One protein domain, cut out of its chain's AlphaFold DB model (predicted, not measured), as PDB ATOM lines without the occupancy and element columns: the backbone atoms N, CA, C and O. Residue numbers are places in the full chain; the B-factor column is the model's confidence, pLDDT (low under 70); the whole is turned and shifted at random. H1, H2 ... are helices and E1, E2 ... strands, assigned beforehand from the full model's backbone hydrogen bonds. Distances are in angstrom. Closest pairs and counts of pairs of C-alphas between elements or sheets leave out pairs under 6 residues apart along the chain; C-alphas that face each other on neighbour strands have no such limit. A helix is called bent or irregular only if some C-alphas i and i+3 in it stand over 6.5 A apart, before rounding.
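AT A GLANCE: This is residues 409 to 491 and 505 to 598 of the 727 residues of an uncharacterized protein of Oscillatoria sp. SIO1A7 (UniProt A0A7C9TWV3). Two sheets, E1 E3 E8 E5 E6 and E2 E9 E4 E7, lie face to face as a sandwich with their strands nearly aligned; H2 covers the outside of the five-stranded sheet, H3 folds back on H2, and H1 packs on H3 with residues 414 to 418. The printed part has 177 residues with three named helices followed by nine named strands, mixed in class. The five-stranded sheet is mixed, the four-stranded one antiparallel. The whole is compact, with a radius of gyration of the C-alphas of 16.3 A and spans of 52 by 40 by 29 A.

IN THESE COORDINATES: Find C-alpha 409 at (203.709, 170.250, 250.843); from there H1 runs 19.3 A to residue 421. H2, residues 425 to 447, measures 28.4 A; it is irregular, with C-alphas 439 and 442 7.8 A apart, and has a kink of 68 degrees near residue 440. H3, residues 459 to 474, measures 22.4 A. Then read E1, 482 to 486; E2, 507 to 515; E3, 520 to 527; E4, 532 to 538; E5, 544 to 549; E6, 555 to 560; E7, 564 to 568; and E8, 573 to 581, 26.6 A long. E9, residues 588 to 597, runs 29.0 A to C-alpha 597 at (178.392, 179.284, 281.186).

HOW THE PARTS SIT: Start at the sheet E1 E3 E8 E5 E6. E1 and E3 are parallel, with N 483 and O 522 2.9 A apart; E3 and E8 are antiparallel, N 521 and O 579 at 2.8 A; so are E8 and E5, N 547 and O 578 at 2.9 A, and the hairpin E5 and E6, N 548 and O 557 at 2.9 A. The twisted sheet E2 E9 E4 E7 is antiparallel: look at N 511 and O 592, 2.8 A, N 536 and O 593, 3.0 A, and N 535 and O 565, 2.8 A. The sandwich's facing parts are 9.2 A centre to centre. The strands form a jelly roll, one long hairpin wound over both sheets: E2 with E9, E3 with E8, E4 with E7, E5 with E6. H2 is on one face of the five-stranded sheet, two layers, at a height over the sheet of 10.9 A; its closest C-alphas to E8 are those of Ala 434 and Val 580, 6.3 A. H2 and H3 form a helical hairpin and touch at Thr 432 and Ala 467, their closest C-alphas, 5.3 A. H3 only grazes that sheet with residues 470 to 474. H1 touches H3, closest C-alphas Leu 418 and Leu 471, 7.3 A, at a shallow tilt of 23 degrees. In H3 every O i to N i+4 pair is within hydrogen-bond range; H1 has 7 of 9, H2 15 of 19.

THE WHOLE: The C-alphas farthest apart, Lys 446 and Glu 491, are 54.1 A apart. Residues 492 to 504 are not printed; C-alphas 491 and 505 stand 17.6 A apart across this cut. The link from H2 to H3 is long, 11 residues. Mean pLDDT of the printed part is 85.7; look for values under 70 at residues 409, 451 to 457, 487 to 491, 505 to 506 and 598.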
ATOM      1  N   ASN A 409     203.293 168.849 250.767       69.06
ATOM      2  CA  ASN A 409     203.709 170.250 250.843       69.06
ATOM      3  C   ASN A 409     202.514 171.205 250.691       69.06
ATOM      4  O   ASN A 409     202.375 172.131 251.482       69.06
ATOM      5  N   PHE A 410     201.609 170.934 249.741       74.94
ATOM      6  CA  PHE A 410     200.386 171.725 249.551       74.94
ATOM      7  C   PHE A 410     199.462 171.650 250.774       74.94
ATOM      8  O   PHE A 410     198.953 172.668 251.231       74.94
ATOM      9  N   ARG A 411     199.310 170.463 251.378       77.56
ATOM     10  CA  ARG A 411     198.544 170.306 252.628       77.56
ATOM     11  C   ARG A 411     199.174 171.071 253.791       77.56
ATOM     12  O   ARG A 411     198.459 171.746 254.516       77.56
ATOM     13  N   ALA A 412     200.499 171.013 253.944       77.38
ATOM     14  CA  ALA A 412     201.207 171.781 254.970       77.38
ATOM     15  C   ALA A 412     201.047 173.301 254.772       77.38
ATOM     16  O   ALA A 412     200.876 174.023 255.750       77.38
ATOM     17  N   GLN A 413     201.033 173.775 253.519       83.75
ATOM     18  CA  GLN A 413     200.723 175.166 253.187       83.75
ATOM     19  C   GLN A 413     199.280 175.534 253.574       83.75
ATOM     20  O   GLN A 413     199.091 176.534 254.261       83.75
ATOM     21  N   LEU A 414     198.278 174.717 253.213       84.00
ATOM     22  CA  LEU A 414     196.883 174.935 253.631       84.00
ATOM     23  C   LEU A 414     196.758 175.020 255.161       84.00
ATOM     24  O   LEU A 414     196.150 175.961 255.664       84.00
ATOM     25  N   SER A 415     197.373 174.097 255.907       85.12
ATOM     26  CA  SER A 415     197.378 174.129 257.377       85.12
ATOM     27  C   SER A 415     198.038 175.392 257.941       85.12
ATOM     28  O   SER A 415     197.547 175.953 258.916       85.12
ATOM     29  N   GLY A 416     199.132 175.860 257.330       86.56
ATOM     30  CA  GLY A 416     199.828 177.083 257.743       86.56
ATOM     31  C   GLY A 416     199.039 178.370 257.476       86.56
ATOM     32  O   GLY A 416     199.179 179.332 258.225       86.56
ATOM     33  N   GLU A 417     198.191 178.392 256.446       90.75
ATOM     34  CA  GLU A 417     197.270 179.505 256.181       90.75
ATOM     35  C   GLU A 417     196.027 179.461 257.086       90.75
ATOM     36  O   GLU A 417     195.631 180.497 257.617       90.75
ATOM     37  N   LEU A 418     195.451 178.276 257.321       91.25
ATOM     38  CA  LEU A 418     194.308 178.084 258.228       91.25
ATOM     39  C   LEU A 418     194.635 178.465 259.679       91.25
ATOM     40  O   LEU A 418     193.813 179.086 260.350       91.25
ATOM     41  N   LEU A 419     195.854 178.174 260.146       88.00
ATOM     42  CA  LEU A 419     196.296 178.515 261.502       88.00
ATOM     43  C   LEU A 419     196.263 180.033 261.775       88.00
ATOM     44  O   LEU A 419     196.007 180.441 262.906       88.00
ATOM     45  N   LYS A 420     196.449 180.874 260.744       90.25
ATOM     46  CA  LYS A 420     196.330 182.345 260.842       90.25
ATOM     47  C   LYS A 420     194.890 182.820 261.063       90.25
ATOM     48  O   LYS A 420     194.689 183.951 261.483       90.25
ATOM     49  N   LEU A 421     193.910 181.972 260.749       90.56
ATOM     50  CA  LEU A 421     192.480 182.193 260.974       90.56
ATOM     51  C   LEU A 421     191.978 181.479 262.243       90.56
ATOM     52  O   LEU A 421     190.776 181.454 262.480       90.56
ATOM     53  N   HIS A 422     192.881 180.865 263.020       90.75
ATOM     54  CA  HIS A 422     192.561 179.963 264.132       90.75
ATOM     55  C   HIS A 422     191.675 178.768 263.727       90.75
ATOM     56  O   HIS A 422     190.838 178.318 264.504       90.75
ATOM     57  N   LEU A 423     191.873 178.245 262.509       92.50
ATOM     58  CA  LEU A 423     191.130 177.105 261.968       92.50
ATOM     59  C   LEU A 423     191.994 175.856 261.786       92.50
ATOM     60  O   LEU A 423     193.175 175.918 261.431       92.50
ATOM     61  N   SER A 424     191.358 174.701 261.932       91.50
ATOM     62  CA  SER A 424     191.909 173.394 261.609       91.50
ATOM     63  C   SER A 424     191.700 173.012 260.144       91.50
ATOM     64  O   SER A 424     190.807 173.487 259.436       91.50
ATOM     65  N   GLN A 425     192.454 172.001 259.702       90.12
ATOM     66  CA  GLN A 425     192.176 171.308 258.440       90.12
ATOM     67  C   GLN A 425     190.798 170.603 258.442       90.12
ATOM     68  O   GLN A 425     190.308 170.241 257.377       90.12
ATOM     69  N   LYS A 426     190.164 170.374 259.607       91.69
ATOM     70  CA  LYS A 426     188.866 169.681 259.704       91.69
ATOM     71  C   LYS A 426     187.719 170.574 259.240       91.69
ATOM     72  O   LYS A 426     186.919 170.128 258.422       91.69
ATOM     73  N   SER A 427     187.713 171.843 259.644       93.38
ATOM     74  CA  SER A 427     186.750 172.828 259.141       93.38
ATOM     75  C   SER A 427     186.866 173.028 257.628       93.38
ATOM     76  O   SER A 427     185.852 173.059 256.928       93.38
ATOM     77  N   LEU A 428     188.091 173.052 257.083       93.00
ATOM     78  CA  LEU A 428     188.280 173.116 255.631       93.00
ATOM     79  C   LEU A 428     187.831 171.827 254.918       93.00
ATOM     80  O   LEU A 428     187.206 171.914 253.862       93.00
ATOM     81  N   GLU A 429     188.106 170.642 255.476       91.50
ATOM     82  CA  GLU A 429     187.608 169.359 254.946       91.50
ATOM     83  C   GLU A 429     186.077 169.330 254.860       91.50
ATOM     84  O   GLU A 429     185.531 168.887 253.852       91.50
ATOM     85  N   ASP A 430     185.383 169.816 255.890       92.38
ATOM     86  CA  ASP A 430     183.920 169.806 255.963       92.38
ATOM     87  C   ASP A 430     183.275 170.779 254.958       92.38
ATOM     88  O   ASP A 430     182.391 170.369 254.199       92.38
ATOM     89  N   LEU A 431     183.775 172.018 254.848       93.44
ATOM     90  CA  LEU A 431     183.343 172.963 253.805       93.44
ATOM     91  C   LEU A 431     183.615 172.443 252.382       93.44
ATOM     92  O   LEU A 431     182.827 172.684 251.461       93.44
ATOM     93  N   THR A 432     184.747 171.761 252.185       92.56
ATOM     94  CA  THR A 432     185.161 171.267 250.867       92.56
ATOM     95  C   THR A 432     184.337 170.057 250.445       92.56
ATOM     96  O   THR A 432     183.854 170.038 249.314       92.56
ATOM     97  N   ASP A 433     184.106 169.091 251.341       90.75
ATOM     98  CA  ASP A 433     183.250 167.932 251.067       90.75
ATOM     99  C   ASP A 433     181.815 168.358 250.738       90.75
ATOM    100  O   ASP A 433     181.261 167.894 249.744       90.75
ATOM    101  N   ALA A 434     181.228 169.295 251.496       91.19
ATOM    102  CA  ALA A 434     179.882 169.801 251.215       91.19
ATOM    103  C   ALA A 434     179.772 170.388 249.795       91.19
ATOM    104  O   ALA A 434     178.876 170.026 249.024       91.19
ATOM    105  N   ARG A 435     180.732 171.241 249.402       92.56
ATOM    106  CA  ARG A 435     180.757 171.833 248.056       92.56
ATOM    107  C   ARG A 435     181.056 170.803 246.964       92.56
ATOM    108  O   ARG A 435     180.465 170.874 245.886       92.56
ATOM    109  N   PHE A 436     181.956 169.859 247.222       91.56
ATOM    110  CA  PHE A 436     182.323 168.800 246.283       91.56
ATOM    111  C   PHE A 436     181.145 167.849 246.020       91.56
ATOM    112  O   PHE A 436     180.846 167.567 244.858       91.56
ATOM    113  N   CYS A 437     180.410 167.433 247.054       89.12
ATOM    114  CA  CYS A 437     179.252 166.551 246.897       89.12
ATOM    115  C   CYS A 437     178.093 167.214 246.160       89.12
ATOM    116  O   CYS A 437     177.554 166.606 245.236       89.12
ATOM    117  N   TYR A 438     177.776 168.474 246.470       90.88
ATOM    118  CA  TYR A 438     176.790 169.240 245.703       90.88
ATOM    119  C   TYR A 438     177.121 169.304 244.198       90.88
ATOM    120  O   TYR A 438     176.236 169.207 243.345       90.88
ATOM    121  N   LEU A 439     178.404 169.441 243.845       90.62
ATOM    122  CA  LEU A 439     178.821 169.490 242.444       90.62
ATOM    123  C   LEU A 439     178.825 168.110 241.765       90.62
ATOM    124  O   LEU A 439     178.388 168.015 240.616       90.62
ATOM    125  N   PHE A 440     179.307 167.061 242.442       89.50
ATOM    126  CA  PHE A 440     179.716 165.812 241.785       89.50
ATOM    127  C   PHE A 440     178.998 164.531 242.233       89.50
ATOM    128  O   PHE A 440     179.136 163.527 241.535       89.50
ATOM    129  N   ALA A 441     178.194 164.517 243.306       87.75
ATOM    130  CA  ALA A 441     177.550 163.283 243.789       87.75
ATOM    131  C   ALA A 441     176.712 162.579 242.698       87.75
ATOM    132  O   ALA A 441     176.892 161.388 242.456       87.75
ATOM    133  N   ASN A 442     175.899 163.329 241.944       86.62
ATOM    134  CA  ASN A 442     175.072 162.794 240.848       86.62
ATOM    135  C   ASN A 442     175.876 162.320 239.616       86.62
ATOM    136  O   ASN A 442     175.311 161.692 238.721       86.62
ATOM    137  N   LEU A 443     177.175 162.632 239.536       86.25
ATOM    138  CA  LEU A 443     178.088 162.118 238.508       86.25
ATOM    139  C   LEU A 443     178.838 160.881 239.013       86.25
ATOM    140  O   LEU A 443     178.892 159.876 238.311       86.25
ATOM    141  N   LEU A 444     179.340 160.925 240.249       84.25
ATOM    142  CA  LEU A 444     180.026 159.808 240.901       84.25
ATOM    143  C   LEU A 444     179.091 158.606 241.117       84.25
ATOM    144  O   LEU A 444     179.496 157.470 240.871       84.25
ATOM    145  N   ALA A 445     177.815 158.844 241.439       84.31
ATOM    146  CA  ALA A 445     176.801 157.796 241.564       84.31
ATOM    147  C   ALA A 445     176.634 156.964 240.276       84.31
ATOM    148  O   ALA A 445     176.518 155.745 240.352       84.31
ATOM    149  N   LYS A 446     176.718 157.584 239.084       81.31
ATOM    150  CA  LYS A 446     176.674 156.869 237.787       81.31
ATOM    151  C   LYS A 446     177.862 155.920 237.586       81.31
ATOM    152  O   LYS A 446     177.779 154.991 236.792       81.31
ATOM    153  N   ALA A 447     178.961 156.168 238.293       77.00
ATOM    154  CA  ALA A 447     180.174 155.360 238.285       77.00
ATOM    155  C   ALA A 447     180.266 154.400 239.491       77.00
ATOM    156  O   ALA A 447     181.338 153.847 239.738       77.00
ATOM    157  N   ASN A 448     179.173 154.224 240.252       76.38
ATOM    158  CA  ASN A 448     179.123 153.491 241.525       76.38
ATOM    159  C   ASN A 448     180.169 153.978 242.552       76.38
ATOM    160  O   ASN A 448     180.760 153.184 243.283       76.38
ATOM    161  N   LYS A 449     180.412 155.295 242.598       74.88
ATOM    162  CA  LYS A 449     181.334 155.945 243.538       74.88
ATOM    163  C   LYS A 449     180.574 156.815 244.531       74.88
ATOM    164  O   LYS A 449     179.765 157.657 244.150       74.88
ATOM    165  N   GLU A 450     180.879 156.632 245.809       70.69
ATOM    166  CA  GLU A 450     180.400 157.501 246.882       70.69
ATOM    167  C   GLU A 450     181.068 158.878 246.822       70.69
ATOM    168  O   GLU A 450     182.194 159.027 246.337       70.69
ATOM    169  N   CYS A 451     180.419 159.886 247.405       69.19
ATOM    170  CA  CYS A 451     181.043 161.186 247.635       69.19
ATOM    171  C   CYS A 451     181.941 161.182 248.891       69.19
ATOM    172  O   CYS A 451     181.761 161.970 249.816       69.19
ATOM    173  N   ILE A 452     182.893 160.249 248.943       56.62
ATOM    174  CA  ILE A 452     183.889 160.131 250.013       56.62
ATOM    175  C   ILE A 452     185.241 159.859 249.349       56.62
ATOM    176  O   ILE A 452     185.414 158.858 248.652       56.62
ATOM    177  N   LEU A 453     186.215 160.756 249.539       55.69
ATOM    178  CA  LEU A 453     187.511 160.643 248.867       55.69
ATOM    179  C   LEU A 453     188.324 159.429 249.341       55.69
ATOM    180  O   LEU A 453     189.054 159.477 250.337       55.69
ATOM    181  N   THR A 454     188.326 158.373 248.532       45.38
ATOM    182  CA  THR A 454     189.425 157.404 248.542       45.38
ATOM    183  C   THR A 454     190.663 158.026 247.880       45.38
ATOM    184  O   THR A 454     190.573 158.798 246.927       45.38
ATOM    185  N   ARG A 455     191.866 157.714 248.383       44.91
ATOM    186  CA  ARG A 455     193.132 158.375 247.982       44.91
ATOM    187  C   ARG A 455     193.667 157.968 246.589       44.91
ATOM    188  O   ARG A 455     194.880 157.971 246.392       44.91
ATOM    189  N   LYS A 456     192.798 157.549 245.661       55.38
ATOM    190  CA  LYS A 456     193.132 157.003 244.328       55.38
ATOM    191  C   LYS A 456     192.116 157.429 243.247       55.38
ATOM    192  O   LYS A 456     191.723 156.615 242.421       55.38
ATOM    193  N   SER A 457     191.659 158.677 243.295       68.94
ATOM    194  CA  SER A 457     190.698 159.260 242.349       68.94
ATOM    195  C   SER A 457     191.257 160.576 241.806       68.94
ATOM    196  O   SER A 457     191.825 161.352 242.577       68.94
ATOM    197  N   ASP A 458     191.090 160.845 240.511       75.06
ATOM    198  CA  ASP A 458     191.532 162.088 239.867       75.06
ATOM    199  C   ASP A 458     190.676 163.283 240.326       75.06
ATOM    200  O   ASP A 458     191.159 164.419 240.412       75.06
ATOM    201  N   PHE A 459     189.440 163.023 240.778       83.19
ATOM    202  CA  PHE A 459     188.628 164.000 241.513       83.19
ATOM    203  C   PHE A 459     189.286 164.508 242.807       83.19
ATOM    204  O   PHE A 459     188.915 165.586 243.272       83.19
ATOM    205  N   ALA A 460     190.289 163.825 243.375       80.94
ATOM    206  CA  ALA A 460     191.032 164.363 244.517       80.94
ATOM    207  C   ALA A 460     191.729 165.694 244.168       80.94
ATOM    208  O   ALA A 460     191.761 166.606 244.993       80.94
ATOM    209  N   THR A 461     192.221 165.858 242.937       82.44
ATOM    210  CA  THR A 461     192.825 167.119 242.471       82.44
ATOM    211  C   THR A 461     191.776 168.225 242.322       82.44
ATOM    212  O   THR A 461     192.044 169.377 242.666       82.44
ATOM    213  N   VAL A 462     190.554 167.877 241.893       87.44
ATOM    214  CA  VAL A 462     189.407 168.804 241.870       87.44
ATOM    215  C   VAL A 462     189.034 169.232 243.291       87.44
ATOM    216  O   VAL A 462     188.839 170.418 243.544       87.44
ATOM    217  N   TRP A 463     188.996 168.293 244.238       88.69
ATOM    218  CA  TRP A 463     188.706 168.569 245.644       88.69
ATOM    219  C   TRP A 463     189.727 169.525 246.271       88.69
ATOM    220  O   TRP A 463     189.329 170.519 246.869       88.69
ATOM    221  N   TYR A 464     191.035 169.316 246.068       86.75
ATOM    222  CA  TYR A 464     192.048 170.253 246.578       86.75
ATOM    223  C   TYR A 464     191.977 171.637 245.915       86.75
ATOM    224  O   TYR A 464     192.370 172.628 246.527       86.75
ATOM    225  N   ALA A 465     191.449 171.739 244.691       87.06
ATOM    226  CA  ALA A 465     191.153 173.030 244.078       87.06
ATOM    227  C   ALA A 465     189.937 173.727 244.718       87.06
ATOM    228  O   ALA A 465     189.984 174.937 244.926       87.06
ATOM    229  N   ILE A 466     188.901 172.976 245.114       90.50
ATOM    230  CA  ILE A 466     187.788 173.507 245.921       90.50
ATOM    231  C   ILE A 466     188.281 173.921 247.316       90.50
ATOM    232  O   ILE A 466     187.881 174.978 247.792       90.50
ATOM    233  N   ALA A 467     189.174 173.151 247.949       90.38
ATOM    234  CA  ALA A 467     189.747 173.488 249.255       90.38
ATOM    235  C   ALA A 467     190.529 174.811 249.223       90.38
ATOM    236  O   ALA A 467     190.421 175.618 250.142       90.38
ATOM    237  N   GLU A 468     191.283 175.072 248.152       88.50
ATOM    238  CA  GLU A 468     191.981 176.351 247.985       88.50
ATOM    239  C   GLU A 468     191.007 177.526 247.795       88.50
ATOM    240  O   GLU A 468     191.197 178.577 248.403       88.50
ATOM    241  N   ASP A 469     189.940 177.351 247.005       90.75
ATOM    242  CA  ASP A 469     188.878 178.360 246.879       90.75
ATOM    243  C   ASP A 469     188.179 178.608 248.227       90.75
ATOM    244  O   ASP A 469     187.995 179.758 248.615       90.75
ATOM    245  N   ARG A 470     187.846 177.552 248.984       92.62
ATOM    246  CA  ARG A 470     187.232 177.669 250.319       92.62
ATOM    247  C   ARG A 470     188.149 178.397 251.304       92.62
ATOM    248  O   ARG A 470     187.661 179.244 252.041       92.62
ATOM    249  N   LEU A 471     189.459 178.132 251.287       92.50
ATOM    250  CA  LEU A 471     190.434 178.874 252.093       92.50
ATOM    251  C   LEU A 471     190.467 180.361 251.710       92.50
ATOM    252  O   LEU A 471     190.405 181.211 252.591       92.50
ATOM    253  N   ARG A 472     190.505 180.688 250.413       91.12
ATOM    254  CA  ARG A 472     190.479 182.083 249.938       91.12
ATOM    255  C   ARG A 472     189.203 182.814 250.382       91.12
ATOM    256  O   ARG A 472     189.288 183.967 250.781       91.12
ATOM    257  N   GLN A 473     188.051 182.139 250.384       91.94
ATOM    258  CA  GLN A 473     186.783 182.702 250.873       91.94
ATOM    259  C   GLN A 473     186.671 182.753 252.411       91.94
ATOM    260  O   GLN A 473     185.902 183.549 252.935       91.94
ATOM    261  N   LEU A 474     187.440 181.948 253.154       94.19
ATOM    262  CA  LEU A 474     187.616 182.108 254.607       94.19
ATOM    263  C   LEU A 474     188.551 183.282 254.953       94.19
ATOM    264  O   LEU A 474     188.453 183.841 256.041       94.19
ATOM    265  N   GLN A 475     189.455 183.647 254.037       92.69
ATOM    266  CA  GLN A 475     190.366 184.791 254.160       92.69
ATOM    267  C   GLN A 475     189.733 186.131 253.735       92.69
ATOM    268  O   GLN A 475     190.315 187.176 254.021       92.69
ATOM    269  N   ASP A 476     188.569 186.121 253.077       91.88
ATOM    270  CA  ASP A 476     187.837 187.321 252.654       91.88
ATOM    271  C   ASP A 476     186.611 187.564 253.562       91.88
ATOM    272  O   ASP A 476     185.617 186.836 253.464       91.88
ATOM    273  N   PRO A 477     186.623 188.595 254.431       87.50
ATOM    274  CA  PRO A 477     185.491 188.892 255.309       87.50
ATOM    275  C   PRO A 477     184.183 189.216 254.571       87.50
ATOM    276  O   PRO A 477     183.114 189.089 255.165       87.50
ATOM    277  N   SER A 478     184.234 189.622 253.296       88.06
ATOM    278  CA  SER A 478     183.039 189.971 252.514       88.06
ATOM    279  C   SER A 478     182.235 188.755 252.035       88.06
ATOM    280  O   SER A 478     181.038 188.881 251.781       88.06
ATOM    281  N   GLU A 479     182.848 187.568 251.989       89.81
ATOM    282  CA  GLU A 479     182.162 186.293 251.715       89.81
ATOM    283  C   GLU A 479     181.374 185.782 252.939       89.81
ATOM    284  O   GLU A 479     180.503 184.921 252.806       89.81
ATOM    285  N   GLY A 480     181.659 186.295 254.146       85.50
ATOM    286  CA  GLY A 480     180.908 185.995 255.375       85.50
ATOM    287  C   GLY A 480     180.959 184.534 255.852       85.50
ATOM    288  O   GLY A 480     180.180 184.155 256.728       85.50
ATOM    289  N   ILE A 481     181.847 183.704 255.287       92.44
ATOM    290  CA  ILE A 481     181.950 182.267 255.602       92.44
ATOM    291  C   ILE A 481     182.542 182.033 256.996       92.44
ATOM    292  O   ILE A 481     182.156 181.070 257.654       92.44
ATOM    293  N   LEU A 482     183.446 182.900 257.455       93.88
ATOM    294  CA  LEU A 482     183.988 182.871 258.813       93.88
ATOM    295  C   LEU A 482     183.295 183.931 259.679       93.88
ATOM    296  O   LEU A 482     183.083 185.064 259.252       93.88
ATOM    297  N   THR A 483     182.949 183.581 260.914       92.62
ATOM    298  CA  THR A 483     182.483 184.522 261.942       92.62
ATOM    299  C   THR A 483     183.260 184.268 263.226       92.62
ATOM    300  O   THR A 483     183.192 183.176 263.781       92.62
ATOM    301  N   ASN A 484     184.009 185.268 263.690       88.31
ATOM    302  CA  ASN A 484     184.617 185.237 265.016       88.31
ATOM    303  C   ASN A 484     183.604 185.805 266.012       88.31
ATOM    304  O   ASN A 484     183.209 186.961 265.881       88.31
ATOM    305  N   ILE A 485     183.156 184.954 266.928       83.12
ATOM    306  CA  ILE A 485     182.151 185.243 267.947       83.12
ATOM    307  C   ILE A 485     182.820 185.936 269.140       83.12
ATOM    308  O   ILE A 485     182.575 187.107 269.416       83.12
ATOM    309  N   LYS A 486     183.716 185.212 269.822       71.56
ATOM    310  CA  LYS A 486     184.409 185.653 271.035       71.56
ATOM    311  C   LYS A 486     185.915 185.663 270.745       71.56
ATOM    312  O   LYS A 486     186.545 184.609 270.851       71.56
ATOM    313  N   PRO A 487     186.509 186.794 270.316       61.88
ATOM    314  CA  PRO A 487     187.957 186.884 270.152       61.88
ATOM    315  C   PRO A 487     188.648 186.722 271.511       61.88
ATOM    316  O   PRO A 487     188.108 187.132 272.539       61.88
ATOM    317  N   ALA A 488     189.845 186.130 271.519       61.97
ATOM    318  CA  ALA A 488     190.608 185.943 272.750       61.97
ATOM    319  C   ALA A 488     190.914 187.289 273.450       61.97
ATOM    320  O   ALA A 488     191.140 188.293 272.759       61.97
ATOM    321  N   PRO A 489     190.988 187.322 274.795       58.53
ATOM    322  CA  PRO A 489     191.528 188.467 275.523       58.53
ATOM    323  C   PRO A 489     192.936 188.844 275.017       58.53
ATOM    324  O   PRO A 489     193.688 187.964 274.586       58.53
ATOM    325  N   PRO A 490     193.325 190.132 275.057       51.22
ATOM    326  CA  PRO A 490     194.675 190.543 274.674       51.22
ATOM    327  C   PRO A 490     195.724 189.890 275.585       51.22
ATOM    328  O   PRO A 490     195.501 189.764 276.787       51.22
ATOM    329  N   GLU A 491     196.879 189.509 275.020       51.38
ATOM    330  CA  GLU A 491     197.976 188.893 275.784       51.38
ATOM    331  C   GLU A 491     198.342 189.732 277.028       51.38
ATOM    332  O   GLU A 491     198.445 190.963 276.923       51.38
ATOM    333  N   THR A 505     182.216 185.417 282.214       51.88
ATOM    334  CA  THR A 505     181.427 185.991 281.130       51.88
ATOM    335  C   THR A 505     180.583 184.878 280.556       51.88
ATOM    336  O   THR A 505     180.918 184.323 279.504       51.88
ATOM    337  N   ASN A 506     179.496 184.574 281.279       63.97
ATOM    338  CA  ASN A 506     178.372 183.831 280.729       63.97
ATOM    339  C   ASN A 506     178.021 184.480 279.393       63.97
ATOM    340  O   ASN A 506     177.863 185.701 279.290       63.97
ATOM    341  N   PHE A 507     178.026 183.652 278.367       75.12
ATOM    342  CA  PHE A 507     177.963 184.060 276.984       75.12
ATOM    343  C   PHE A 507     176.724 183.415 276.374       75.12
ATOM    344  O   PHE A 507     176.556 182.210 276.499       75.12
ATOM    345  N   ASP A 508     175.871 184.208 275.742       83.44
ATOM    346  CA  ASP A 508     174.652 183.760 275.071       83.44
ATOM    347  C   ASP A 508     174.481 184.645 273.833       83.44
ATOM    348  O   ASP A 508     174.193 185.840 273.944       83.44
ATOM    349  N   GLU A 509     174.744 184.081 272.653       86.75
ATOM    350  CA  GLU A 509     174.476 184.743 271.378       86.75
ATOM    351  C   GLU A 509     173.806 183.794 270.377       86.75
ATOM    352  O   GLU A 509     174.139 182.611 270.259       86.75
ATOM    353  N   VAL A 510     172.876 184.362 269.601       91.00
ATOM    354  CA  VAL A 510     172.088 183.660 268.584       91.00
ATOM    355  C   VAL A 510     172.423 184.204 267.196       91.00
ATOM    356  O   VAL A 510     172.221 185.381 266.900       91.00
ATOM    357  N   PHE A 511     172.896 183.327 266.311       92.81
ATOM    358  CA  PHE A 511     173.331 183.671 264.959       92.81
ATOM    359  C   PHE A 511     172.406 183.077 263.898       92.81
ATOM    360  O   PHE A 511     172.611 181.947 263.444       92.81
ATOM    361  N   SER A 512     171.428 183.856 263.438       93.19
ATOM    362  CA  SER A 512     170.615 183.493 262.274       93.19
ATOM    363  C   SER A 512     171.460 183.476 260.986       93.19
ATOM    364  O   SER A 512     172.357 184.301 260.785       93.19
ATOM    365  N   GLY A 513     171.166 182.552 260.070       92.31
ATOM    366  CA  GLY A 513     171.866 182.425 258.793       92.31
ATOM    367  C   GLY A 513     171.076 181.653 257.737       92.31
ATOM    368  O   GLY A 513     170.009 181.100 258.003       92.31
ATOM    369  N   ARG A 514     171.602 181.629 256.506       93.38
ATOM    370  CA  ARG A 514     171.063 180.836 255.390       93.38
ATOM    371  C   ARG A 514     172.187 180.179 254.599       93.38
ATOM    372  O   ARG A 514     173.198 180.824 254.327       93.38
ATOM    373  N   LEU A 515     171.997 178.920 254.210       94.50
ATOM    374  CA  LEU A 515     172.947 178.149 253.404       94.50
ATOM    375  C   LEU A 515     172.263 177.578 252.163       94.50
ATOM    376  O   LEU A 515     171.285 176.838 252.260       94.50
ATOM    377  N   LYS A 516     172.814 177.892 250.989       93.69
ATOM    378  CA  LYS A 516     172.437 177.271 249.712       93.69
ATOM    379  C   LYS A 516     173.081 175.880 249.582       93.69
ATOM    380  O   LYS A 516     174.061 175.601 250.279       93.69
ATOM    381  N   PRO A 517     172.593 175.025 248.668       91.50
ATOM    382  CA  PRO A 517     173.184 173.718 248.391       91.50
ATOM    383  C   PRO A 517     174.708 173.765 248.198       91.50
ATOM    384  O   PRO A 517     175.240 174.561 247.412       91.50
ATOM    385  N   GLY A 518     175.428 172.937 248.959       89.00
ATOM    386  CA  GLY A 518     176.893 172.894 248.952       89.00
ATOM    387  C   GLY A 518     177.597 174.155 249.470       89.00
ATOM    388  O   GLY A 518     178.748 174.389 249.096       89.00
ATOM    389  N   GLN A 519     176.929 174.984 250.277       93.69
ATOM    390  CA  GLN A 519     177.572 175.991 251.126       93.69
ATOM    391  C   GLN A 519     177.734 175.477 252.564       93.69
ATOM    392  O   GLN A 519     177.050 174.555 253.008       93.69
ATOM    393  N   GLY A 520     178.614 176.135 253.309       94.44
ATOM    394  CA  GLY A 520     178.713 176.021 254.756       94.44
ATOM    395  C   GLY A 520     179.276 177.306 255.350       94.44
ATOM    396  O   GLY A 520     179.779 178.154 254.608       94.44
ATOM    397  N   LYS A 521     179.184 177.431 256.671       96.12
ATOM    398  CA  LYS A 521     179.698 178.552 257.457       96.12
ATOM    399  C   LYS A 521     180.464 178.018 258.669       96.12
ATOM    400  O   LYS A 521     180.117 176.967 259.207       96.12
ATOM    401  N   VAL A 522     181.505 178.736 259.074       96.75
ATOM    402  CA  VAL A 522     182.348 178.431 260.230       96.75
ATOM    403  C   VAL A 522     182.237 179.563 261.238       96.75
ATOM    404  O   VAL A 522     182.344 180.741 260.893       96.75
ATOM    405  N   TYR A 523     182.053 179.189 262.492       95.25
ATOM    406  CA  TYR A 523     182.074 180.069 263.641       95.25
ATOM    407  C   TYR A 523     183.262 179.682 264.522       95.25
ATOM    408  O   TYR A 523     183.507 178.494 264.734       95.25
ATOM    409  N   ILE A 524     184.000 180.671 265.019       93.12
ATOM    410  CA  ILE A 524     185.085 180.464 265.984       93.12
ATOM    411  C   ILE A 524     184.849 181.297 267.236       93.12
ATOM    412  O   ILE A 524     184.387 182.433 267.153       93.12
ATOM    413  N   ALA A 525     185.187 180.735 268.388       89.50
ATOM    414  CA  ALA A 525     185.111 181.405 269.678       89.50
ATOM    415  C   ALA A 525     186.260 180.929 270.567       89.50
ATOM    416  O   ALA A 525     186.577 179.739 270.583       89.50
ATOM    417  N   TYR A 526     186.890 181.848 271.294       87.94
ATOM    418  CA  TYR A 526     187.823 181.506 272.356       87.94
ATOM    419  C   TYR A 526     187.049 181.205 273.641       87.94
ATOM    420  O   TYR A 526     186.277 182.042 274.116       87.94
ATOM    421  N   PHE A 527     187.296 180.035 274.224       86.62
ATOM    422  CA  PHE A 527     186.766 179.637 275.526       86.62
ATOM    423  C   PHE A 527     187.890 179.165 276.453       86.62
ATOM    424  O   PHE A 527     188.976 178.794 276.002       86.62
ATOM    425  N   GLU A 528     187.615 179.178 277.755       82.38
ATOM    426  CA  GLU A 528     188.531 178.731 278.806       82.38
ATOM    427  C   GLU A 528     188.198 177.301 279.267       82.38
ATOM    428  O   GLU A 528     187.072 176.820 279.125       82.38
ATOM    429  N   GLU A 529     189.191 176.598 279.810       83.25
ATOM    430  CA  GLU A 529     188.996 175.299 280.459       83.25
ATOM    431  C   GLU A 529     188.037 175.419 281.660       83.25
ATOM    432  O   GLU A 529     188.114 176.362 282.443       83.25
ATOM    433  N   GLY A 530     187.122 174.458 281.811       74.38
ATOM    434  CA  GLY A 530     186.118 174.445 282.880       74.38
ATOM    435  C   GLY A 530     184.793 175.148 282.555       74.38
ATOM    436  O   GLY A 530     183.825 174.926 283.279       74.38
ATOM    437  N   VAL A 531     184.707 175.911 281.462       84.00
ATOM    438  CA  VAL A 531     183.434 176.421 280.913       84.00
ATOM    439  C   VAL A 531     182.554 175.248 280.460       84.00
ATOM    440  O   VAL A 531     183.061 174.292 279.873       84.00
ATOM    441  N   GLU A 532     181.243 175.303 280.690       86.75
ATOM    442  CA  GLU A 532     180.268 174.443 280.012       86.75
ATOM    443  C   GLU A 532     179.754 175.144 278.759       86.75
ATOM    444  O   GLU A 532     179.187 176.231 278.832       86.75
ATOM    445  N   LEU A 533     179.988 174.527 277.601       90.06
ATOM    446  CA  LEU A 533     179.582 175.045 276.299       90.06
ATOM    447  C   LEU A 533     178.398 174.226 275.784       90.06
ATOM    448  O   LEU A 533     178.539 173.020 275.582       90.06
ATOM    449  N   ASN A 534     177.268 174.891 275.559       91.81
ATOM    450  CA  ASN A 534     176.072 174.389 274.893       91.81
ATOM    451  C   ASN A 534     175.940 175.034 273.497       91.81
ATOM    452  O   ASN A 534     176.176 176.228 273.308       91.81
ATOM    453  N   VAL A 535     175.582 174.232 272.496       93.88
ATOM    454  CA  VAL A 535     175.459 174.645 271.095       93.88
ATOM    455  C   VAL A 535     174.197 174.022 270.502       93.88
ATOM    456  O   VAL A 535     174.096 172.798 270.421       93.88
ATOM    457  N   GLU A 536     173.255 174.854 270.048       94.75
ATOM    458  CA  GLU A 536     171.970 174.407 269.488       94.75
ATOM    459  C   GLU A 536     171.745 174.954 268.065       94.75
ATOM    460  O   GLU A 536     171.730 176.164 267.837       94.75
ATOM    461  N   LEU A 537     171.529 174.064 267.091       95.38
ATOM    462  CA  LEU A 537     171.279 174.388 265.684       95.38
ATOM    463  C   LEU A 537     169.784 174.289 265.331       95.38
ATOM    464  O   LEU A 537     169.305 173.268 264.828       95.38
ATOM    465  N   LYS A 538     169.050 175.383 265.532       93.81
ATOM    466  CA  LYS A 538     167.614 175.501 265.228       93.81
ATOM    467  C   LYS A 538     167.404 175.599 263.721       93.81
ATOM    468  O   LYS A 538     167.875 176.537 263.082       93.81
ATOM    469  N   THR A 539     166.720 174.623 263.125       91.00
ATOM    470  CA  THR A 539     166.405 174.611 261.687       91.00
ATOM    471  C   THR A 539     165.300 173.605 261.361       91.00
ATOM    472  O   THR A 539     165.282 172.505 261.908       91.00
ATOM    473  N   ASP A 540     164.425 173.938 260.410       83.12
ATOM    474  CA  ASP A 540     163.327 173.073 259.944       83.12
ATOM    475  C   ASP A 540     163.797 171.925 259.011       83.12
ATOM    476  O   ASP A 540     163.007 171.388 258.230       83.12
ATOM    477  N   SER A 541     165.095 171.580 258.998       82.62
ATOM    478  CA  SER A 541     165.659 170.618 258.041       82.62
ATOM    479  C   SER A 541     166.825 169.770 258.562       82.62
ATOM    480  O   SER A 541     167.857 170.262 259.031       82.62
ATOM    481  N   ASP A 542     166.727 168.462 258.321       85.69
ATOM    482  CA  ASP A 542     167.800 167.478 258.528       85.69
ATOM    483  C   ASP A 542     168.963 167.621 257.527       85.69
ATOM    484  O   ASP A 542     170.010 166.991 257.676       85.69
ATOM    485  N   SER A 543     168.810 168.451 256.489       87.81
ATOM    486  CA  SER A 543     169.841 168.649 255.462       87.81
ATOM    487  C   SER A 543     171.056 169.450 255.954       87.81
ATOM    488  O   SER A 543     172.143 169.309 255.379       87.81
ATOM    489  N   LEU A 544     170.910 170.249 257.021       91.88
ATOM    490  CA  LEU A 544     172.026 170.925 257.688       91.88
ATOM    491  C   LEU A 544     172.682 170.016 258.726       91.88
ATOM    492  O   LEU A 544     172.000 169.452 259.588       91.88
ATOM    493  N   LYS A 545     174.013 169.939 258.666       92.81
ATOM    494  CA  LYS A 545     174.844 169.094 259.531       92.81
ATOM    495  C   LYS A 545     175.861 169.926 260.297       92.81
ATOM    496  O   LYS A 545     176.478 170.817 259.709       92.81
ATOM    497  N   MET A 546     176.056 169.594 261.573       94.44
ATOM    498  CA  MET A 546     176.958 170.310 262.479       94.44
ATOM    499  C   MET A 546     178.218 169.496 262.806       94.44
ATOM    500  O   MET A 546     178.155 168.284 263.025       94.44
ATOM    501  N   SER A 547     179.362 170.174 262.860       95.50
ATOM    502  CA  SER A 547     180.630 169.669 263.397       95.50
ATOM    503  C   SER A 547     181.168 170.643 264.445       95.50
ATOM    504  O   SER A 547     180.988 171.850 264.302       95.50
ATOM    505  N   ILE A 548     181.847 170.124 265.467       94.81
ATOM    506  CA  ILE A 548     182.482 170.902 266.538       94.81
ATOM    507  C   ILE A 548     183.885 170.332 266.776       94.81
ATOM    508  O   ILE A 548     184.043 169.119 266.977       94.81
ATOM    509  N   TYR A 549     184.899 171.199 266.745       94.56
ATOM    510  CA  TYR A 549     186.307 170.848 266.944       94.56
ATOM    511  C   TYR A 549     186.928 171.608 268.118       94.56
ATOM    512  O   TYR A 549     186.626 172.781 268.338       94.56
ATOM    513  N   ASP A 550     187.806 170.925 268.857       91.94
ATOM    514  CA  ASP A 550     188.574 171.516 269.959       91.94
ATOM    515  C   ASP A 550     189.843 172.257 269.456       91.94
ATOM    516  O   ASP A 550     190.265 172.058 268.311       91.94
ATOM    517  N   PRO A 551     190.524 173.043 270.316       89.56
ATOM    518  CA  PRO A 551     191.776 173.738 269.985       89.56
ATOM    519  C   PRO A 551     192.958 172.851 269.533       89.56
ATOM    520  O   PRO A 551     193.991 173.367 269.106       89.56
ATOM    521  N   LYS A 552     192.850 171.519 269.637       87.50
ATOM    522  CA  LYS A 552     193.825 170.522 269.150       87.50
ATOM    523  C   LYS A 552     193.344 169.827 267.863       87.50
ATOM    524  O   LYS A 552     193.971 168.867 267.411       87.50
ATOM    525  N   SER A 553     192.255 170.314 267.260       84.12
ATOM    526  CA  SER A 553     191.546 169.713 266.122       84.12
ATOM    527  C   SER A 553     190.966 168.315 266.399       84.12
ATOM    528  O   SER A 553     190.711 167.544 265.463       84.12
ATOM    529  N   THR A 554     190.740 167.971 267.670       85.56
ATOM    530  CA  THR A 554     189.971 166.789 268.070       85.56
ATOM    531  C   THR A 554     188.522 166.972 267.633       85.56
ATOM    532  O   THR A 554     187.948 168.052 267.742       85.56
ATOM    533  N   THR A 555     187.914 165.903 267.127       89.38
ATOM    534  CA  THR A 555     186.484 165.876 266.806       89.38
ATOM    535  C   THR A 555     185.665 165.680 268.076       89.38
ATOM    536  O   THR A 555     185.773 164.620 268.689       89.38
ATOM    537  N   LEU A 556     184.843 166.672 268.424       87.75
ATOM    538  CA  LEU A 556     183.833 166.575 269.486       87.75
ATOM    539  C   LEU A 556     182.480 166.175 268.882       87.75
ATOM    540  O   LEU A 556     181.858 165.216 269.327       87.75
ATOM    541  N   LEU A 557     182.105 166.830 267.779       88.69
ATOM    542  CA  LEU A 557     180.972 166.472 266.922       88.69
ATOM    543  C   LEU A 557     181.430 166.493 265.453       88.69
ATOM    544  O   LEU A 557     182.272 167.316 265.085       88.69
ATOM    545  N   ARG A 558     180.911 165.618 264.579       87.50
ATOM    546  CA  ARG A 558     181.215 165.691 263.134       87.50
ATOM    547  C   ARG A 558     180.046 165.323 262.240       87.50
ATOM    548  O   ARG A 558     179.660 164.160 262.173       87.50
ATOM    549  N   ARG A 559     179.601 166.309 261.456       77.50
ATOM    550  CA  ARG A 559     178.540 166.233 260.444       77.50
ATOM    551  C   ARG A 559     177.297 165.513 260.968       77.50
ATOM    552  O   ARG A 559     176.671 164.756 260.221       77.50
ATOM    553  N   SER A 560     176.980 165.722 262.245       83.44
ATOM    554  CA  SER A 560     175.859 165.046 262.882       83.44
ATOM    555  C   SER A 560     174.530 165.610 262.389       83.44
ATOM    556  O   SER A 560     174.461 166.722 261.857       83.44
ATOM    557  N   LEU A 561     173.491 164.794 262.546       80.00
ATOM    558  CA  LEU A 561     172.093 165.210 262.464       80.00
ATOM    559  C   LEU A 561     171.576 165.694 263.829       80.00
ATOM    560  O   LEU A 561     170.573 166.400 263.867       80.00
ATOM    561  N   GLU A 562     172.274 165.343 264.917       83.12
ATOM    562  CA  GLU A 562     172.096 165.945 266.241       83.12
ATOM    563  C   GLU A 562     172.289 167.463 266.119       83.12
ATOM    564  O   GLU A 562     173.210 167.936 265.441       83.12
ATOM    565  N   LYS A 563     171.363 168.214 266.714       86.06
ATOM    566  CA  LYS A 563     171.301 169.679 266.617       86.06
ATOM    567  C   LYS A 563     171.815 170.343 267.890       86.06
ATOM    568  O   LYS A 563     172.280 171.472 267.828       86.06
ATOM    569  N   ASP A 564     171.734 169.623 268.995       89.81
ATOM    570  CA  ASP A 564     172.155 169.942 270.347       89.81
ATOM    571  C   ASP A 564     173.503 169.278 270.679       89.81
ATOM    572  O   ASP A 564     173.757 168.123 270.327       89.81
ATOM    573  N   TRP A 565     174.382 170.007 271.366       93.06
ATOM    574  CA  TRP A 565     175.625 169.480 271.928       93.06
ATOM    575  C   TRP A 565     176.027 170.285 273.166       93.06
ATOM    576  O   TRP A 565     176.083 171.508 273.102       93.06
ATOM    577  N   GLN A 566     176.352 169.601 274.267       90.38
ATOM    578  CA  GLN A 566     176.806 170.220 275.514       90.38
ATOM    579  C   GLN A 566     177.999 169.449 276.095       90.38
ATOM    580  O   GLN A 566     177.913 168.234 276.293       90.38
ATOM    581  N   GLU A 567     179.099 170.135 276.420       85.75
ATOM    582  CA  GLU A 567     180.212 169.538 277.173       85.75
ATOM    583  C   GLU A 567     180.987 170.567 278.018       85.75
ATOM    584  O   GLU A 567     181.188 171.713 277.612       85.75
ATOM    585  N   LYS A 568     181.493 170.133 279.183       85.94
ATOM    586  CA  LYS A 568     182.466 170.895 279.978       85.94
ATOM    587  C   LYS A 568     183.851 170.831 279.331       85.94
ATOM    588  O   LYS A 568     184.418 169.747 279.133       85.94
ATOM    589  N   LEU A 569     184.380 171.995 278.972       85.62
ATOM    590  CA  LEU A 569     185.582 172.152 278.163       85.62
ATOM    591  C   LEU A 569     186.844 171.768 278.945       85.62
ATOM    592  O   LEU A 569     186.999 172.100 280.117       85.62
ATOM    593  N   LYS A 570     187.757 171.052 278.275       84.75
ATOM    594  CA  LYS A 570     188.950 170.420 278.885       84.75
ATOM    595  C   LYS A 570     190.283 171.056 278.478       84.75
ATOM    596  O   LYS A 570     191.326 170.455 278.715       84.75
ATOM    597  N   ILE A 571     190.236 172.174 277.755       81.06
ATOM    598  CA  ILE A 571     191.382 172.992 277.345       81.06
ATOM    599  C   ILE A 571     190.897 174.387 276.948       81.06
ATOM    600  O   ILE A 571     189.908 174.504 276.228       81.06
ATOM    601  N   SER A 572     191.633 175.428 277.331       82.69
ATOM    602  CA  SER A 572     191.415 176.775 276.794       82.69
ATOM    603  C   SER A 572     191.880 176.879 275.335       82.69
ATOM    604  O   SER A 572     192.880 176.267 274.946       82.69
ATOM    605  N   GLY A 573     191.197 177.687 274.524       86.56
ATOM    606  CA  GLY A 573     191.585 177.968 273.141       86.56
ATOM    607  C   GLY A 573     190.415 178.301 272.219       86.56
ATOM    608  O   GLY A 573     189.277 178.447 272.657       86.56
ATOM    609  N   TYR A 574     190.702 178.392 270.918       89.94
ATOM    610  CA  TYR A 574     189.677 178.547 269.885       89.94
ATOM    611  C   TYR A 574     188.978 177.219 269.586       89.94
ATOM    612  O   TYR A 574     189.620 176.250 269.186       89.94
ATOM    613  N   TYR A 575     187.660 177.210 269.753       92.38
ATOM    614  CA  TYR A 575     186.765 176.142 269.325       92.38
ATOM    615  C   TYR A 575     186.145 176.497 267.969       92.38
ATOM    616  O   TYR A 575     185.842 177.664 267.706       92.38
ATOM    617  N   GLU A 576     185.953 175.494 267.111       95.00
ATOM    618  CA  GLU A 576     185.446 175.666 265.745       95.00
ATOM    619  C   GLU A 576     184.087 174.971 265.597       95.00
ATOM    620  O   GLU A 576     184.006 173.747 265.708       95.00
ATOM    621  N   ILE A 577     183.027 175.730 265.304       95.94
ATOM    622  CA  ILE A 577     181.681 175.213 265.015       95.94
ATOM    623  C   ILE A 577     181.424 175.373 263.514       95.94
ATOM    624  O   ILE A 577     181.494 176.475 262.970       95.94
ATOM    625  N   VAL A 578     181.122 174.276 262.822       96.56
ATOM    626  CA  VAL A 578     180.954 174.244 261.363       96.56
ATOM    627  C   VAL A 578     179.562 173.746 261.013       96.56
ATOM    628  O   VAL A 578     179.181 172.642 261.400       96.56
ATOM    629  N   ILE A 579     178.829 174.531 260.227       96.00
ATOM    630  CA  ILE A 579     177.509 174.168 259.706       96.00
ATOM    631  C   ILE A 579     177.625 174.026 258.192       96.00
ATOM    632  O   ILE A 579     178.052 174.959 257.509       96.00
ATOM    633  N   VAL A 580     177.230 172.875 257.649       94.88
ATOM    634  CA  VAL A 580     177.221 172.619 256.199       94.88
ATOM    635  C   VAL A 580     175.841 172.200 255.713       94.88
ATOM    636  O   VAL A 580     175.168 171.392 256.352       94.88
ATOM    637  N   SER A 581     175.438 172.713 254.548       93.06
ATOM    638  CA  SER A 581     174.266 172.212 253.834       93.06
ATOM    639  C   SER A 581     174.642 171.001 252.990       93.06
ATOM    640  O   SER A 581     175.496 171.077 252.101       93.06
ATOM    641  N   SER A 582     173.972 169.884 253.270       84.69
ATOM    642  CA  SER A 582     173.943 168.694 252.418       84.69
ATOM    643  C   SER A 582     172.675 168.602 251.557       84.69
ATOM    644  O   SER A 582     172.450 167.576 250.920       84.69
ATOM    645  N   ASP A 583     171.875 169.676 251.501       82.06
ATOM    646  CA  ASP A 583     170.804 169.822 250.513       82.06
ATOM    647  C   ASP A 583     171.394 169.988 249.096       82.06
ATOM    648  O   ASP A 583     172.543 170.411 248.914       82.06
ATOM    649  N   ILE A 584     170.602 169.637 248.085       75.88
ATOM    650  CA  ILE A 584     170.970 169.641 246.662       75.88
ATOM    651  C   ILE A 584     170.128 170.669 245.878       75.88
ATOM    652  O   ILE A 584     170.560 171.134 244.824       75.88
ATOM    653  N   GLU A 585     168.966 171.075 246.400       78.00
ATOM    654  CA  GLU A 585     167.975 171.902 245.703       78.00
ATOM    655  C   GLU A 585     167.614 173.198 246.448       78.00
ATOM    656  O   GLU A 585     167.351 174.213 245.802       78.00
ATOM    657  N   LYS A 586     167.584 173.190 247.787       87.06
ATOM    658  CA  LYS A 586     166.969 174.258 248.597       87.06
ATOM    659  C   LYS A 586     167.977 175.051 249.425       87.06
ATOM    660  O   LYS A 586     168.926 174.513 249.986       87.06
ATOM    661  N   GLU A 587     167.739 176.361 249.516       92.31
ATOM    662  CA  GLU A 587     168.371 177.226 250.516       92.31
ATOM    663  C   GLU A 587     167.662 177.025 251.858       92.31
ATOM    664  O   GLU A 587     166.434 177.090 251.928       92.31
ATOM    665  N   VAL A 588     168.436 176.772 252.912       92.94
ATOM    666  CA  VAL A 588     167.920 176.436 254.242       92.94
ATOM    667  C   VAL A 588     168.317 177.522 255.231       92.94
ATOM    668  O   VAL A 588     169.475 177.941 255.264       92.94
ATOM    669  N   SER A 589     167.347 177.974 256.024       94.19
ATOM    670  CA  SER A 589     167.570 178.928 257.116       94.19
ATOM    671  C   SER A 589     167.848 178.189 258.423       94.19
ATOM    672  O   SER A 589     167.352 177.079 258.636       94.19
ATOM    673  N   TYR A 590     168.642 178.801 259.292       95.38
ATOM    674  CA  TYR A 590     168.946 178.274 260.618       95.38
ATOM    675  C   TYR A 590     169.217 179.403 261.607       95.38
ATOM    676  O   TYR A 590     169.539 180.522 261.201       95.38
ATOM    677  N   GLU A 591     169.167 179.075 262.891       96.19
ATOM    678  CA  GLU A 591     169.718 179.881 263.974       96.19
ATOM    679  C   GLU A 591     170.667 179.002 264.786       96.19
ATOM    680  O   GLU A 591     170.324 177.878 265.149       96.19
ATOM    681  N   LEU A 592     171.888 179.483 265.008       95.50
ATOM    682  CA  LEU A 592     172.863 178.833 265.877       95.50
ATOM    683  C   LEU A 592     172.857 179.559 267.221       95.50
ATOM    684  O   LEU A 592     173.264 180.716 267.270       95.50
ATOM    685  N   VAL A 593     172.419 178.890 268.281       93.75
ATOM    686  CA  VAL A 593     172.605 179.351 269.660       93.75
ATOM    687  C   VAL A 593     173.960 178.859 270.151       93.75
ATOM    688  O   VAL A 593     174.296 177.687 269.955       93.75
ATOM    689  N   VAL A 594     174.734 179.745 270.773       92.31
ATOM    690  CA  VAL A 594     175.979 179.399 271.464       92.31
ATOM    691  C   VAL A 594     175.907 179.965 272.877       92.31
ATOM    692  O   VAL A 594     176.085 181.163 273.084       92.31
ATOM    693  N   GLU A 595     175.649 179.079 273.830       90.19
ATOM    694  CA  GLU A 595     175.581 179.358 275.262       90.19
ATOM    695  C   GLU A 595     176.865 178.826 275.912       90.19
ATOM    696  O   GLU A 595     177.207 177.657 275.754       90.19
ATOM    697  N   ALA A 596     177.605 179.654 276.643       86.44
ATOM    698  CA  ALA A 596     178.786 179.223 277.380       86.44
ATOM    699  C   ALA A 596     178.745 179.787 278.801       86.44
ATOM    700  O   ALA A 596     178.989 180.977 279.015       86.44
ATOM    701  N   GLU A 597     178.438 178.929 279.770       79.75
ATOM    702  CA  GLU A 597     178.392 179.284 281.186       79.75
ATOM    703  C   GLU A 597     179.632 178.754 281.897       79.75
ATOM    704  O   GLU A 597     180.026 177.599 281.743       79.75
ATOM    705  N   MET A 598     180.255 179.596 282.715       67.00
ATOM    706  CA  MET A 598     181.248 179.136 283.675       67.00
ATOM    707  C   MET A 598     180.556 179.115 285.030       67.00
ATOM    708  O   MET A 598     180.101 180.163 285.485       67.00
TER     709      MET A 598